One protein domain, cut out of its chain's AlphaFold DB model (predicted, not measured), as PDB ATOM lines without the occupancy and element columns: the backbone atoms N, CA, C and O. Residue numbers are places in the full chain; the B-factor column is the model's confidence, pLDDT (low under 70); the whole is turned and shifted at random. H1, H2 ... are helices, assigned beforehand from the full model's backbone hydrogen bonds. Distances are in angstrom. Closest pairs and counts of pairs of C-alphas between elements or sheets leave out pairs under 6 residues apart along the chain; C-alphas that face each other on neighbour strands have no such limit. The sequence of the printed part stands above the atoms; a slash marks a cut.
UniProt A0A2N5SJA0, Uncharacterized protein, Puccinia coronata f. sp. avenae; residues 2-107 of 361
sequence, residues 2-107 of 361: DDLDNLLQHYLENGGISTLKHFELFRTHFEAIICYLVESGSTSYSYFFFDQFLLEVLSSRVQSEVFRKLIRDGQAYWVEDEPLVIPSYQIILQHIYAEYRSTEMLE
ATOM      1  N   ASP A   2     364.349 394.910 389.893       77.69
ATOM      2  CA  ASP A   2     364.156 394.795 391.336       77.69
ATOM      3  C   ASP A   2     364.455 396.109 392.081       77.69
ATOM      4  O   ASP A   2     363.774 396.451 393.032       77.69
ATOM      5  N   ASP A   3     365.469 396.866 391.661       85.62
ATOM      6  CA  ASP A   3     365.883 398.153 392.237       85.62
ATOM      7  C   ASP A   3     364.757 399.206 392.279       85.62
ATOM      8  O   ASP A   3     364.655 399.949 393.257       85.62
ATOM      9  N   LEU A   4     363.905 399.262 391.246       88.62
ATOM     10  CA  LEU A   4     362.755 400.170 391.196       88.62
ATOM     11  C   LEU A   4     361.649 399.678 392.130       88.62
ATOM     12  O   LEU A   4     361.166 400.438 392.965       88.62
ATOM     13  N   ASP A   5     361.296 398.400 392.024       88.88
ATOM     14  CA  ASP A   5     360.209 397.799 392.797       88.88
ATOM     15  C   ASP A   5     360.544 397.812 394.305       88.88
ATOM     16  O   ASP A   5     359.708 398.174 395.129       88.88
ATOM     17  N   ASN A   6     361.807 397.551 394.669       91.94
ATOM     18  CA  ASN A   6     362.337 397.701 396.028       91.94
ATOM     19  C   ASN A   6     362.282 399.159 396.522       91.94
ATOM     20  O   ASN A   6     361.984 399.385 397.696       91.94
ATOM     21  N   LEU A   7     362.566 400.150 395.664       93.69
ATOM     22  CA  LEU A   7     362.466 401.568 396.031       93.69
ATOM     23  C   LEU A   7     361.008 401.958 396.317       93.69
ATOM     24  O   LEU A   7     360.743 402.597 397.335       93.69
ATOM     25  N   LEU A   8     360.073 401.562 395.450       92.88
ATOM     26  CA  LEU A   8     358.640 401.823 395.622       92.88
ATOM     27  C   LEU A   8     358.113 401.138 396.891       92.88
ATOM     28  O   LEU A   8     357.597 401.810 397.789       92.88
ATOM     29  N   GLN A   9     358.341 399.827 397.017       93.31
ATOM     30  CA  GLN A   9     357.916 399.021 398.162       93.31
ATOM     31  C   GLN A   9     358.455 399.576 399.488       93.31
ATOM     32  O   GLN A   9     357.706 399.662 400.461       93.31
ATOM     33  N   HIS A  10     359.711 400.036 399.531       94.31
ATOM     34  CA  HIS A  10     360.291 400.644 400.730       94.31
ATOM     35  C   HIS A  10     359.491 401.859 401.230       94.31
ATOM     36  O   HIS A  10     359.288 402.002 402.437       94.31
ATOM     37  N   TYR A  11     359.014 402.733 400.339       94.12
ATOM     38  CA  TYR A  11     358.205 403.883 400.753       94.12
ATOM     39  C   TYR A  11     356.754 403.500 401.067       94.12
ATOM     40  O   TYR A  11     356.193 404.031 402.029       94.12
ATOM     41  N   LEU A  12     356.171 402.549 400.331       93.31
ATOM     42  CA  LEU A  12     354.813 402.050 400.575       93.31
ATOM     43  C   LEU A  12     354.691 401.341 401.938       93.31
ATOM     44  O   LEU A  12     353.791 401.660 402.717       93.31
ATOM     45  N   GLU A  13     355.632 400.457 402.286       94.25
ATOM     46  CA  GLU A  13     355.665 399.766 403.589       94.25
ATOM     47  C   GLU A  13     355.844 400.728 404.774       94.25
ATOM     48  O   GLU A  13     355.309 400.487 405.858       94.25
ATOM     49  N   ASN A  14     356.545 401.848 404.570       92.94
ATOM     50  CA  ASN A  14     356.726 402.891 405.583       92.94
ATOM     51  C   ASN A  14     355.548 403.893 405.667       92.94
ATOM     52  O   ASN A  14     355.657 404.915 406.348       92.94
ATOM     53  N   GLY A  15     354.408 403.602 405.025       92.62
ATOM     54  CA  GLY A  15     353.185 404.417 405.094       92.62
ATOM     55  C   GLY A  15     353.144 405.602 404.121       92.62
ATOM     56  O   GLY A  15     352.306 406.498 404.272       92.62
ATOM     57  N   GLY A  16     354.035 405.607 403.130       95.81
ATOM     58  CA  GLY A  16     354.150 406.631 402.101       95.81
ATOM     59  C   GLY A  16     354.843 407.919 402.555       95.81
ATOM     60  O   GLY A  16     355.016 408.226 403.738       95.81
ATOM     61  N   ILE A  17     355.252 408.719 401.576       96.31
ATOM     62  CA  ILE A  17     356.044 409.928 401.776       96.31
ATOM     63  C   ILE A  17     355.171 411.062 402.330       96.31
ATOM     64  O   ILE A  17     354.167 411.473 401.740       96.31
ATOM     65  N   SER A  18     355.573 411.600 403.480       94.38
ATOM     66  CA  SER A  18     354.831 412.610 404.249       94.38
ATOM     67  C   SER A  18     355.555 413.950 404.410       94.38
ATOM     68  O   SER A  18     354.965 414.895 404.930       94.38
ATOM     69  N   THR A  19     356.799 414.078 403.932       94.00
ATOM     70  CA  THR A  19     357.588 415.320 404.018       94.00
ATOM     71  C   THR A  19     358.330 415.619 402.719       94.00
ATOM     72  O   THR A  19     358.758 414.703 402.011       94.00
ATOM     73  N   LEU A  20     358.554 416.910 402.447       94.88
ATOM     74  CA  LEU A  20     359.270 417.372 401.257       94.88
ATOM     75  C   LEU A  20     360.654 416.729 401.117       94.88
ATOM     76  O   LEU A  20     360.995 416.214 400.059       94.88
ATOM     77  N   LYS A  21     361.433 416.705 402.206       94.25
ATOM     78  CA  LYS A  21     362.802 416.173 402.204       94.25
ATOM     79  C   LYS A  21     362.858 414.689 401.817       94.25
ATOM     80  O   LYS A  21     363.788 414.273 401.133       94.25
ATOM     81  N   HIS A  22     361.885 413.884 402.253       94.75
ATOM     82  CA  HIS A  22     361.815 412.479 401.846       94.75
ATOM     83  C   HIS A  22     361.355 412.332 400.389       94.75
ATOM     84  O   HIS A  22     361.844 411.437 399.707       94.75
ATOM     85  N   PHE A  23     360.497 413.231 399.894       95.94
ATOM     86  CA  PHE A  23     360.091 413.251 398.487       95.94
ATOM     87  C   PHE A  23     361.243 413.631 397.548       95.94
ATOM     88  O   PHE A  23     361.444 412.976 396.532       95.94
ATOM     89  N   GLU A  24     362.044 414.637 397.904       95.31
ATOM     90  CA  GLU A  24     363.231 415.043 397.138       95.31
ATOM     91  C   GLU A  24     364.285 413.920 397.081       95.31
ATOM     92  O   GLU A  24     364.856 413.665 396.018       95.31
ATOM     93  N   LEU A  25     364.488 413.185 398.183       94.94
ATOM     94  CA  LEU A  25     365.368 412.009 398.218       94.94
ATOM     95  C   LEU A  25     364.834 410.848 397.362       94.94
ATOM     96  O   LEU A  25     365.579 410.311 396.542       94.94
ATOM     97  N   PHE A  26     363.552 410.490 397.515       95.69
ATOM     98  CA  PHE A  26     362.895 409.476 396.682       95.69
ATOM     99  C   PHE A  26     363.029 409.818 395.198       95.69
ATOM    100  O   PHE A  26     363.525 409.001 394.426       95.69
ATOM    101  N   ARG A  27     362.642 411.043 394.817       94.38
ATOM    102  CA  ARG A  27     362.664 411.515 393.431       94.38
ATOM    103  C   ARG A  27     364.062 411.405 392.828       94.38
ATOM    104  O   ARG A  27     364.184 410.942 391.702       94.38
ATOM    105  N   THR A  28     365.102 411.762 393.582       94.81
ATOM    106  CA  THR A  28     366.495 411.682 393.111       94.81
ATOM    107  C   THR A  28     366.905 410.242 392.780       94.81
ATOM    108  O   THR A  28     367.496 410.000 391.730       94.81
ATOM    109  N   HIS A  29     366.556 409.264 393.627       94.25
ATOM    110  CA  HIS A  29     366.808 407.847 393.329       94.25
ATOM    111  C   HIS A  29     365.914 407.314 392.197       94.25
ATOM    112  O   HIS A  29     366.393 406.579 391.339       94.25
ATOM    113  N   PHE A  30     364.639 407.700 392.168       93.00
ATOM    114  CA  PHE A  30     363.666 407.285 391.158       93.00
ATOM    115  C   PHE A  30     364.062 407.762 389.750       93.00
ATOM    116  O   PHE A  30     364.139 406.957 388.825       93.00
ATOM    117  N   GLU A  31     364.407 409.046 389.595       91.31
ATOM    118  CA  GLU A  31     364.903 409.608 388.332       91.31
ATOM    119  C   GLU A  31     366.235 408.964 387.907       91.31
ATOM    120  O   GLU A  31     366.406 408.656 386.729       91.31
ATOM    121  N   ALA A  32     367.148 408.671 388.843       91.81
ATOM    122  CA  ALA A  32     368.408 407.985 388.537       91.81
ATOM    123  C   ALA A  32     368.205 406.531 388.061       91.81
ATOM    124  O   ALA A  32     368.851 406.101 387.102       91.81
ATOM    125  N   ILE A  33     367.286 405.782 388.684       90.00
ATOM    126  CA  ILE A  33     366.914 404.428 388.242       90.00
ATOM    127  C   ILE A  33     366.250 404.481 386.859       90.00
ATOM    128  O   ILE A  33     366.551 403.639 386.015       90.00
ATOM    129  N   ILE A  34     365.413 405.487 386.581       87.06
ATOM    130  CA  ILE A  34     364.814 405.672 385.251       87.06
ATOM    131  C   ILE A  34     365.879 406.019 384.198       87.06
ATOM    132  O   ILE A  34     365.892 405.349 383.166       87.06
ATOM    133  N   CYS A  35     366.805 406.961 384.453       87.06
ATOM    134  CA  CYS A  35     367.944 407.224 383.550       87.06
ATOM    135  C   CYS A  35     368.660 405.901 383.208       87.06
ATOM    136  O   CYS A  35     368.823 405.565 382.036       87.06
ATOM    137  N   TYR A  36     368.990 405.088 384.221       88.62
ATOM    138  CA  TYR A  36     369.669 403.804 384.030       88.62
ATOM    139  C   TYR A  36     368.847 402.770 383.237       88.62
ATOM    140  O   TYR A  36     369.386 402.113 382.341       88.62
ATOM    141  N   LEU A  37     367.553 402.600 383.528       84.81
ATOM    142  CA  LEU A  37     366.686 401.653 382.808       84.81
ATOM    143  C   LEU A  37     366.532 402.035 381.327       84.81
ATOM    144  O   LEU A  37     366.517 401.153 380.466       84.81
ATOM    145  N   VAL A  38     366.474 403.337 381.036       83.50
ATOM    146  CA  VAL A  38     366.412 403.888 379.676       83.50
ATOM    147  C   VAL A  38     367.742 403.705 378.939       83.50
ATOM    148  O   VAL A  38     367.757 403.147 377.844       83.50
ATOM    149  N   GLU A  39     368.864 404.106 379.542       85.31
ATOM    150  CA  GLU A  39     370.210 403.983 378.953       85.31
ATOM    151  C   GLU A  39     370.620 402.523 378.704       85.31
ATOM    152  O   GLU A  39     371.262 402.213 377.699       85.31
ATOM    153  N   SER A  40     370.218 401.608 379.591       82.94
ATOM    154  CA  SER A  40     370.449 400.164 379.445       82.94
ATOM    155  C   SER A  40     369.472 399.469 378.487       82.94
ATOM    156  O   SER A  40     369.584 398.258 378.288       82.94
ATOM    157  N   GLY A  41     368.503 400.193 377.910       75.69
ATOM    158  CA  GLY A  41     367.480 399.638 377.019       75.69
ATOM    159  C   GLY A  41     366.592 398.572 377.673       75.69
ATOM    160  O   GLY A  41     366.020 397.741 376.969       75.69
ATOM    161  N   SER A  42     366.503 398.563 379.006       67.50
ATOM    162  CA  SER A  42     365.879 397.495 379.803       67.50
ATOM    163  C   SER A  42     364.439 397.820 380.229       67.50
ATOM    164  O   SER A  42     363.917 397.260 381.191       67.50
ATOM    165  N   THR A  43     363.774 398.738 379.525       61.47
ATOM    166  CA  THR A  43     362.414 399.199 379.834       61.47
ATOM    167  C   THR A  43     361.347 398.207 379.355       61.47
ATOM    168  O   THR A  43     360.885 398.282 378.216       61.47
ATOM    169  N   SER A  44     360.906 397.302 380.236       62.03
ATOM    170  CA  SER A  44     359.608 396.616 380.080       62.03
ATOM    171  C   SER A  44     358.426 397.560 380.332       62.03
ATOM    172  O   SER A  44     357.353 397.381 379.762       62.03
ATOM    173  N   TYR A  45     358.630 398.578 381.173       61.75
ATOM    174  CA  TYR A  45     357.657 399.624 381.459       61.75
ATOM    175  C   TYR A  45     357.590 400.651 380.326       61.75
ATOM    176  O   TYR A  45     358.607 401.191 379.892       61.75
ATOM    177  N   SER A  46     356.371 400.971 379.892       63.25
ATOM    178  CA  SER A  46     356.106 402.176 379.103       63.25
ATOM    179  C   SER A  46     356.203 403.415 380.000       63.25
ATOM    180  O   SER A  46     355.767 403.369 381.149       63.25
ATOM    181  N   TYR A  47     356.723 404.532 379.484       63.56
ATOM    182  CA  TYR A  47     356.990 405.738 380.285       63.56
ATOM    183  C   TYR A  47     355.771 406.261 381.067       63.56
ATOM    184  O   TYR A  47     355.933 406.796 382.157       63.56
ATOM    185  N   PHE A  48     354.555 406.049 380.552       63.69
ATOM    186  CA  PHE A  48     353.298 406.454 381.192       63.69
ATOM    187  C   PHE A  48     353.042 405.810 382.571       63.69
ATOM    188  O   PHE A  48     352.241 406.334 383.338       63.69
ATOM    189  N   PHE A  49     353.717 404.705 382.918       72.25
ATOM    190  CA  PHE A  49     353.606 404.103 384.255       72.25
ATOM    191  C   PHE A  49     354.380 404.885 385.329       72.25
ATOM    192  O   PHE A  49     353.960 404.909 386.485       72.25
ATOM    193  N   PHE A  50     355.462 405.588 384.971       76.94
ATOM    194  CA  PHE A  50     356.265 406.341 385.947       76.94
ATOM    195  C   PHE A  50     355.502 407.521 386.575       76.94
ATOM    196  O   PHE A  50     355.779 407.903 387.712       76.94
ATOM    197  N   ASP A  51     354.503 408.051 385.865       83.25
ATOM    198  CA  ASP A  51     353.621 409.120 386.344       83.25
ATOM    199  C   ASP A  51     352.701 408.640 387.483       83.25
ATOM    200  O   ASP A  51     352.421 409.396 388.415       83.25
ATOM    201  N   GLN A  52     352.283 407.369 387.459       83.38
ATOM    202  CA  GLN A  52     351.437 406.768 388.500       83.38
ATOM    203  C   GLN A  52     352.217 406.585 389.808       83.38
ATOM    204  O   GLN A  52     351.738 406.976 390.875       83.38
ATOM    205  N   PHE A  53     353.457 406.090 389.725       88.69
ATOM    206  CA  PHE A  53     354.308 405.848 390.896       88.69
ATOM    207  C   PHE A  53     354.565 407.114 391.732       88.69
ATOM    208  O   PHE A  53     354.633 407.025 392.958       88.69
ATOM    209  N   LEU A  54     354.644 408.303 391.109       91.75
ATOM    210  CA  LEU A  54     354.759 409.578 391.837       91.75
ATOM    211  C   LEU A  54     353.584 409.850 392.786       91.75
ATOM    212  O   LEU A  54     353.777 410.518 393.801       91.75
ATOM    213  N   LEU A  55     352.378 409.400 392.431       93.00
ATOM    214  CA  LEU A  55     351.179 409.537 393.257       93.00
ATOM    215  C   LEU A  55     351.059 408.384 394.256       93.00
ATOM    216  O   LEU A  55     350.605 408.602 395.379       93.00
ATOM    217  N   GLU A  56     351.465 407.177 393.866       91.94
ATOM    218  CA  GLU A  56     351.338 405.963 394.678       91.94
ATOM    219  C   GLU A  56     352.201 406.007 395.949       91.94
ATOM    220  O   GLU A  56     351.695 405.743 397.037       91.94
ATOM    221  N   VAL A  57     353.471 406.424 395.850       95.06
ATOM    222  CA  VAL A  57     354.393 406.450 397.010       95.06
ATOM    223  C   VAL A  57     354.066 407.521 398.052       95.06
ATOM    224  O   VAL A  57     354.725 407.589 399.090       95.06
ATOM    225  N   LEU A  58     353.104 408.409 397.799       96.00
ATOM    226  CA  LEU A  58     352.735 409.474 398.729       96.00
ATOM    227  C   LEU A  58     351.956 408.902 399.917       96.00
ATOM    228  O   LEU A  58     351.121 408.015 399.777       96.00
ATOM    229  N   SER A  59     352.164 409.465 401.108       95.88
ATOM    230  CA  SER A  59     351.293 409.155 402.248       95.88
ATOM    231  C   SER A  59     349.849 409.550 401.917       95.88
ATOM    232  O   SER A  59     349.618 410.625 401.362       95.88
ATOM    233  N   SER A  60     348.876 408.712 402.293       94.88
ATOM    234  CA  SER A  60     347.450 408.856 401.925       94.88
ATOM    235  C   SER A  60     346.884 410.279 402.105       94.88
ATOM    236  O   SER A  60     346.136 410.760 401.252       94.88
ATOM    237  N   ARG A  61     347.304 411.012 403.150       94.38
ATOM    238  CA  ARG A  61     346.962 412.436 403.348       94.38
ATOM    239  C   ARG A  61     347.422 413.318 402.179       94.38
ATOM    240  O   ARG A  61     346.636 414.102 401.657       94.38
ATOM    241  N   VAL A  62     348.703 413.233 401.818       96.00
ATOM    242  CA  VAL A  62     349.322 414.049 400.761       96.00
ATOM    243  C   VAL A  62     348.792 413.621 399.399       96.00
ATOM    244  O   VAL A  62     348.418 414.478 398.604       96.00
ATOM    245  N   GLN A  63     348.687 412.308 399.170       95.00
ATOM    246  CA  GLN A  63     348.087 411.719 397.977       95.00
ATOM    247  C   GLN A  63     346.687 412.292 397.730       95.00
ATOM    248  O   GLN A  63     346.456 412.905 396.692       95.00
ATOM    249  N   SER A  64     345.793 412.195 398.721       93.69
ATOM    250  CA  SER A  64     344.411 412.685 398.627       93.69
ATOM    251  C   SER A  64     344.338 414.185 398.332       93.69
ATOM    252  O   SER A  64     343.521 414.612 397.520       93.69
ATOM    253  N   GLU A  65     345.197 415.005 398.949       95.62
ATOM    254  CA  GLU A  65     345.210 416.456 398.718       95.62
ATOM    255  C   GLU A  65     345.786 416.855 397.353       95.62
ATOM    256  O   GLU A  65     345.233 417.727 396.680       95.62
ATOM    257  N   VAL A  66     346.857 416.199 396.901       95.56
ATOM    258  CA  VAL A  66     347.390 416.359 395.538       95.56
ATOM    259  C   VAL A  66     346.318 415.981 394.519       95.56
ATOM    260  O   VAL A  66     346.015 416.765 393.619       95.56
ATOM    261  N   PHE A  67     345.678 414.832 394.712       93.75
ATOM    262  CA  PHE A  67     344.664 414.287 393.820       93.75
ATOM    263  C   PHE A  67     343.404 415.160 393.744       93.75
ATOM    264  O   PHE A  67     342.954 415.531 392.658       93.75
ATOM    265  N   ARG A  68     342.900 415.611 394.899       94.19
ATOM    266  CA  ARG A  68     341.785 416.565 395.014       94.19
ATOM    267  C   ARG A  68     342.067 417.883 394.289       94.19
ATOM    268  O   ARG A  68     341.151 418.462 393.704       94.19
ATOM    269  N   LYS A  69     343.316 418.368 394.306       95.31
ATOM    270  CA  LYS A  69     343.732 419.545 393.522       95.31
ATOM    271  C   LYS A  69     343.758 419.236 392.026       95.31
ATOM    272  O   LYS A  69     343.201 420.017 391.266       95.31
ATOM    273  N   LEU A  70     344.345 418.111 391.612       95.38
ATOM    274  CA  LEU A  70     344.414 417.713 390.199       95.38
ATOM    275  C   LEU A  70     343.016 417.585 389.567       95.38
ATOM    276  O   LEU A  70     342.819 418.102 388.470       95.38
ATOM    277  N   ILE A  71     342.039 416.997 390.269       93.75
ATOM    278  CA  ILE A  71     340.640 416.937 389.802       93.75
ATOM    279  C   ILE A  71     340.020 418.335 389.716       93.75
ATOM    280  O   ILE A  71     339.502 418.727 388.672       93.75
ATOM    281  N   ARG A  72     340.083 419.116 390.804       95.06
ATOM    282  CA  ARG A  72     339.488 420.464 390.865       95.06
ATOM    283  C   ARG A  72     340.045 421.396 389.783       95.06
ATOM    284  O   ARG A  72     339.307 422.219 389.249       95.06
ATOM    285  N   ASP A  73     341.331 421.264 389.474       94.19
ATOM    286  CA  ASP A  73     342.038 422.100 388.504       94.19
ATOM    287  C   ASP A  73     341.967 421.514 387.072       94.19
ATOM    288  O   ASP A  73     342.642 422.000 386.162       94.19
ATOM    289  N   GLY A  74     341.146 420.473 386.854       91.31
ATOM    290  CA  GLY A  74     340.867 419.868 385.546       91.31
ATOM    291  C   GLY A  74     342.034 419.095 384.927       91.31
ATOM    292  O   GLY A  74     342.042 418.879 383.718       91.31
ATOM    293  N   GLN A  75     343.037 418.727 385.729       92.31
ATOM    294  CA  GLN A  75     344.255 418.045 385.279       92.31
ATOM    295  C   GLN A  75     344.151 416.517 385.381       92.31
ATOM    296  O   GLN A  75     344.803 415.823 384.610       92.31
ATOM    297  N   ALA A  76     343.336 416.000 386.304       91.19
ATOM    298  CA  ALA A  76     342.970 414.585 386.379       91.19
ATOM    299  C   ALA A  76     341.447 414.437 386.276       91.19
ATOM    300  O   ALA A  76     340.714 415.245 386.848       91.19
ATOM    301  N   TYR A  77     340.962 413.429 385.556       89.44
ATOM    302  CA  TYR A  77     339.525 413.201 385.386       89.44
ATOM    303  C   TYR A  77     339.201 411.741 385.073       89.44
ATOM    304  O   TYR A  77     340.027 410.988 384.560       89.44
ATOM    305  N   TRP A  78     337.966 411.357 385.383       86.00
ATOM    306  CA  TRP A  78     337.387 410.083 384.980       86.00
ATOM    307  C   TRP A  78     336.790 410.189 383.576       86.00
ATOM    308  O   TRP A  78     336.207 411.216 383.221       86.00
ATOM    309  N   VAL A  79     336.891 409.105 382.814       87.38
ATOM    310  CA  VAL A  79     336.119 408.861 381.593       87.38
ATOM    311  C   VAL A  79     335.234 407.641 381.874       87.38
ATOM    312  O   VAL A  79     335.651 406.736 382.593       87.38
ATOM    313  N   GLU A  80     333.990 407.637 381.393       85.75
ATOM    314  CA  GLU A  80     333.060 406.523 381.640       85.75
ATOM    315  C   GLU A  80     333.618 405.210 381.061       85.75
ATOM    316  O   GLU A  80     334.104 405.189 379.932       85.75
ATOM    317  N   ASP A  81     333.564 404.132 381.852       85.00
ATOM    318  CA  ASP A  81     334.132 402.800 381.567       85.00
ATOM    319  C   ASP A  81     335.655 402.748 381.265       85.00
ATOM    320  O   ASP A  81     336.181 401.689 380.911       85.00
ATOM    321  N   GLU A  82     336.392 403.846 381.462       83.50
ATOM    322  CA  GLU A  82     337.842 403.952 381.241       83.50
ATOM    323  C   GLU A  82     338.618 404.213 382.551       83.50
ATOM    324  O   GLU A  82     338.071 404.750 383.520       83.50
ATOM    325  N   PRO A  83     339.914 403.843 382.622       82.44
ATOM    326  CA  PRO A  83     340.751 404.198 383.761       82.44
ATOM    327  C   PRO A  83     340.904 405.718 383.871       82.44
ATOM    328  O   PRO A  83     340.889 406.446 382.880       82.44
ATOM    329  N   LEU A  84     341.118 406.186 385.099       85.56
ATOM    330  CA  LEU A  84     341.452 407.572 385.408       85.56
ATOM    331  C   LEU A  84     342.531 408.136 384.467       85.56
ATOM    332  O   LEU A  84     343.658 407.635 384.417       85.56
ATOM    333  N   VAL A  85     342.230 409.265 383.830       88.44
ATOM    334  CA  VAL A  85     343.230 410.046 383.105       88.44
ATOM    335  C   VAL A  85     344.006 410.893 384.112       88.44
ATOM    336  O   VAL A  85     343.474 411.858 384.666       88.44
ATOM    337  N   ILE A  86     345.270 410.536 384.347       89.69
ATOM    338  CA  ILE A  86     346.236 411.373 385.075       89.69
ATOM    339  C   ILE A  86     347.012 412.290 384.111       89.69
ATOM    340  O   ILE A  86     347.216 411.928 382.949       89.69
ATOM    341  N   PRO A  87     347.468 413.470 384.565       90.25
ATOM    342  CA  PRO A  87     348.344 414.333 383.783       90.25
ATOM    343  C   PRO A  87     349.801 413.865 383.878       90.25
ATOM    344  O   PRO A  87     350.146 413.023 384.701       90.25
ATOM    345  N   SER A  88     350.676 414.452 383.061       90.56
ATOM    346  CA  SER A  88     352.078 414.038 382.984       90.56
ATOM    347  C   SER A  88     352.902 414.342 384.242       90.56
ATOM    348  O   SER A  88     352.592 415.273 384.999       90.56
ATOM    349  N   TYR A  89     354.018 413.615 384.392       89.44
ATOM    350  CA  TYR A  89     355.073 413.762 385.410       89.44
ATOM    351  C   TYR A  89     355.216 415.176 385.998       89.44
ATOM    352  O   TYR A  89     355.136 415.391 387.206       89.44
ATOM    353  N   GLN A  90     355.403 416.168 385.123       91.06
ATOM    354  CA  GLN A  90     355.722 417.543 385.497       91.06
ATOM    355  C   GLN A  90     354.558 418.265 386.200       91.06
ATOM    356  O   GLN A  90     354.792 419.083 387.093       91.06
ATOM    357  N   ILE A  91     353.312 417.956 385.828       93.44
ATOM    358  CA  ILE A  91     352.106 418.503 386.468       93.44
ATOM    359  C   ILE A  91     351.900 417.842 387.834       93.44
ATOM    360  O   ILE A  91     351.648 418.534 388.825       93.44
ATOM    361  N   ILE A  92     352.089 416.520 387.909       94.56
ATOM    362  CA  ILE A  92     352.036 415.764 389.165       94.56
ATOM    363  C   ILE A  92     353.071 416.314 390.158       94.56
ATOM    364  O   ILE A  92     352.699 416.714 391.264       94.56
ATOM    365  N   LEU A  93     354.339 416.456 389.746       94.38
ATOM    366  CA  LEU A  93     355.389 417.087 390.556       94.38
ATOM    367  C   LEU A  93     354.974 418.472 391.062       94.38
ATOM    368  O   LEU A  93     355.108 418.749 392.255       94.38
ATOM    369  N   GLN A  94     354.465 419.346 390.187       95.62
ATOM    370  CA  GLN A  94     354.066 420.703 390.572       95.62
ATOM    371  C   GLN A  94     353.011 420.696 391.691       95.62
ATOM    372  O   GLN A  94     353.120 421.481 392.637       95.62
ATOM    373  N   HIS A  95     352.022 419.800 391.624       96.12
ATOM    374  CA  HIS A  95     350.990 419.682 392.656       96.12
ATOM    375  C   HIS A  95     351.528 419.073 393.964       96.12
ATOM    376  O   HIS A  95     351.146 419.540 395.042       96.12
ATOM    377  N   ILE A  96     352.456 418.110 393.892       96.19
ATOM    378  CA  ILE A  96     353.128 417.522 395.065       96.19
ATOM    379  C   ILE A  96     353.979 418.568 395.800       96.19
ATOM    380  O   ILE A  96     353.796 418.783 397.002       96.19
ATOM    381  N   TYR A  97     354.860 419.282 395.088       96.25
ATOM    382  CA  TYR A  97     355.664 420.361 395.675       96.25
ATOM    383  C   TYR A  97     354.776 421.463 396.279       96.25
ATOM    384  O   TYR A  97     355.076 421.966 397.364       96.25
ATOM    385  N   ALA A  98     353.659 421.812 395.629       95.38
ATOM    386  CA  ALA A  98     352.707 422.787 396.158       95.38
ATOM    387  C   ALA A  98     352.002 422.315 397.445       95.38
ATOM    388  O   ALA A  98     351.771 423.135 398.335       95.38
ATOM    389  N   GLU A  99     351.668 421.026 397.586       96.06
ATOM    390  CA  GLU A  99     351.103 420.485 398.833       96.06
ATOM    391  C   GLU A  99     352.121 420.482 399.975       96.06
ATOM    392  O   GLU A  99     351.824 421.022 401.042       96.06
ATOM    393  N   TYR A 100     353.339 419.980 399.754       94.56
ATOM    394  CA  TYR A 100     354.350 419.986 400.813       94.56
ATOM    395  C   TYR A 100     354.681 421.406 401.297       94.56
ATOM    396  O   TYR A 100     354.672 421.645 402.504       94.56
ATOM    397  N   ARG A 101     354.873 422.372 400.384       90.75
ATOM    398  CA  ARG A 101     355.092 423.783 400.761       90.75
ATOM    399  C   ARG A 101     353.895 424.396 401.495       90.75
ATOM    400  O   ARG A 101     354.094 425.189 402.411       90.75
ATOM    401  N   SER A 102     352.665 424.013 401.140       88.81
ATOM    402  CA  SER A 102     351.457 424.457 401.857       88.81
ATOM    403  C   SER A 102     351.404 423.902 403.283       88.81
ATOM    404  O   SER A 102     351.021 424.622 404.203       88.81
ATOM    405  N   THR A 103     351.819 422.646 403.480       83.06
ATOM    406  CA  THR A 103     351.897 422.016 404.804       83.06
ATOM    407  C   THR A 103     353.004 422.629 405.669       83.06
ATOM    408  O   THR A 103     352.730 422.976 406.815       83.06
ATOM    409  N   GLU A 104     354.211 422.851 405.132       79.19
ATOM    410  CA  GLU A 104     355.313 423.516 405.856       79.19
ATOM    411  C   GLU A 104     354.890 424.893 406.406       79.19
ATOM    412  O   GLU A 104     355.111 425.198 407.578       79.19
ATOM    413  N   MET A 105     354.198 425.703 405.595       72.88
ATOM    414  CA  MET A 105     353.724 427.034 406.000       72.88
ATOM    415  C   MET A 105     352.615 427.023 407.069       72.88
ATOM    416  O   MET A 105     352.366 428.061 407.684       72.88
ATOM    417  N   LEU A 106     351.936 425.893 407.293       63.16
ATOM    418  CA  LEU A 106     350.886 425.765 408.313       63.16
ATOM    419  C   LEU A 106     351.431 425.362 409.691       63.16
ATOM    420  O   LEU A 106     350.776 425.640 410.697       63.16
ATOM    421  N   GLU A 107     352.622 424.759 409.761       59.03
ATOM    422  CA  GLU A 107     353.266 424.407 411.035       59.03
ATOM    423  C   GLU A 107     354.047 425.584 411.657       59.03
ATOM    424  O   GLU A 107     354.202 425.640 412.878       59.03
TER     425      GLU A 107
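Overview. This is residues 2 to 107 of the 361 residues of an uncharacterized protein of Puccinia coronata f. sp. avenae (UniProt A0A2N5SJA0). The longest helix, H2, has H1 folded back along it as a helical hairpin, and H3 lies beside these two, nearest the middle of the domain. H5 runs the same way as H3, offset from it and touching it with residues 89 to 93, and meets the first residue of H2, Leu 20, with residues 97 to 101, while H4 crosses H5 steeply on the side away from H2; between H4 and H5 the chain makes a long loop that sticks out at residues 77 to 84. The printed part has 106 residues with five named helices, H1 to H5 in chain order, which hold 74 of them, and no named strand: the class is all helix. The whole is compact, with a radius of gyration of the C-alphas of 14.3 A, and spans 41 by 38 by 22 A.

Arrangement. H2, residues 20 to 39, forms a bundle, a group of helices side by side, with H3, residues 47 to 56, and H5, residues 89 to 107. H2 and H3 are near each other, with 10 pairs of C-alphas within 10 A. H2 and H5 only just touch, with 3 pairs of C-alphas within 8 A; residue 20 alone of H2 meets residues 97 to 101 of H5, and the closest C-alphas, of Leu 20 and Tyr 100, are 5.6 A apart. Their lines stand at a shallow tilt of 16 degrees, opposite ways. H3 touches residues 89 to 93 of H5 at a shallow tilt of 17 degrees, the same way, closest at the C-alphas of Asp 51 and Tyr 89, 5.0 A. H1, residues 2 to 13, forms a hairpin with H2: its residues 3 to 7 touch residues 26 to 33, closest at the C-alphas of Leu 4 and Ile 33, 6.6 A, at a shallow tilt of 20 degrees, opposite ways. H1 is close to but not clearly touching H3, and apart from H5. H4, residues 60 to 72, touches residues 92 to 100 of H5 at a steep tilt of 61 degrees, opposite ways, closest at the C-alphas of Val 66 and His 95, 5.7 A. Every O i to N i+4 pair is within hydrogen-bond range in H1, H2, H4 and H5; in H3 2 of 6 are, beside 4 of 7 O i to N i+3 pairs.

Along the chain. H2 measures 28.2 A from C-alpha 20 at (359.270, 417.372, 401.257) to C-alpha 39. H5 measures 27.8 A and ends at C-alpha 107, (353.266, 424.407, 411.035). H4 measures 17.9 A, H1 15.7 A and H3 15.5 A; H1 begins at C-alpha 2, (364.156, 394.795, 391.336).

Size, cuts and confidence. The C-alphas farthest apart, of Gly 41 and Glu 107, are 44.4 A apart. The printed part has no cut. The link from H4 to H5, residues 73 to 88, is long; that from H3 to H4 is tight. The mean pLDDT of the printed part is 88.4, and it is under 70 at residues 42 to 48, of which 47 to 48 belong to H3, and at residues 106 to 107 of H5.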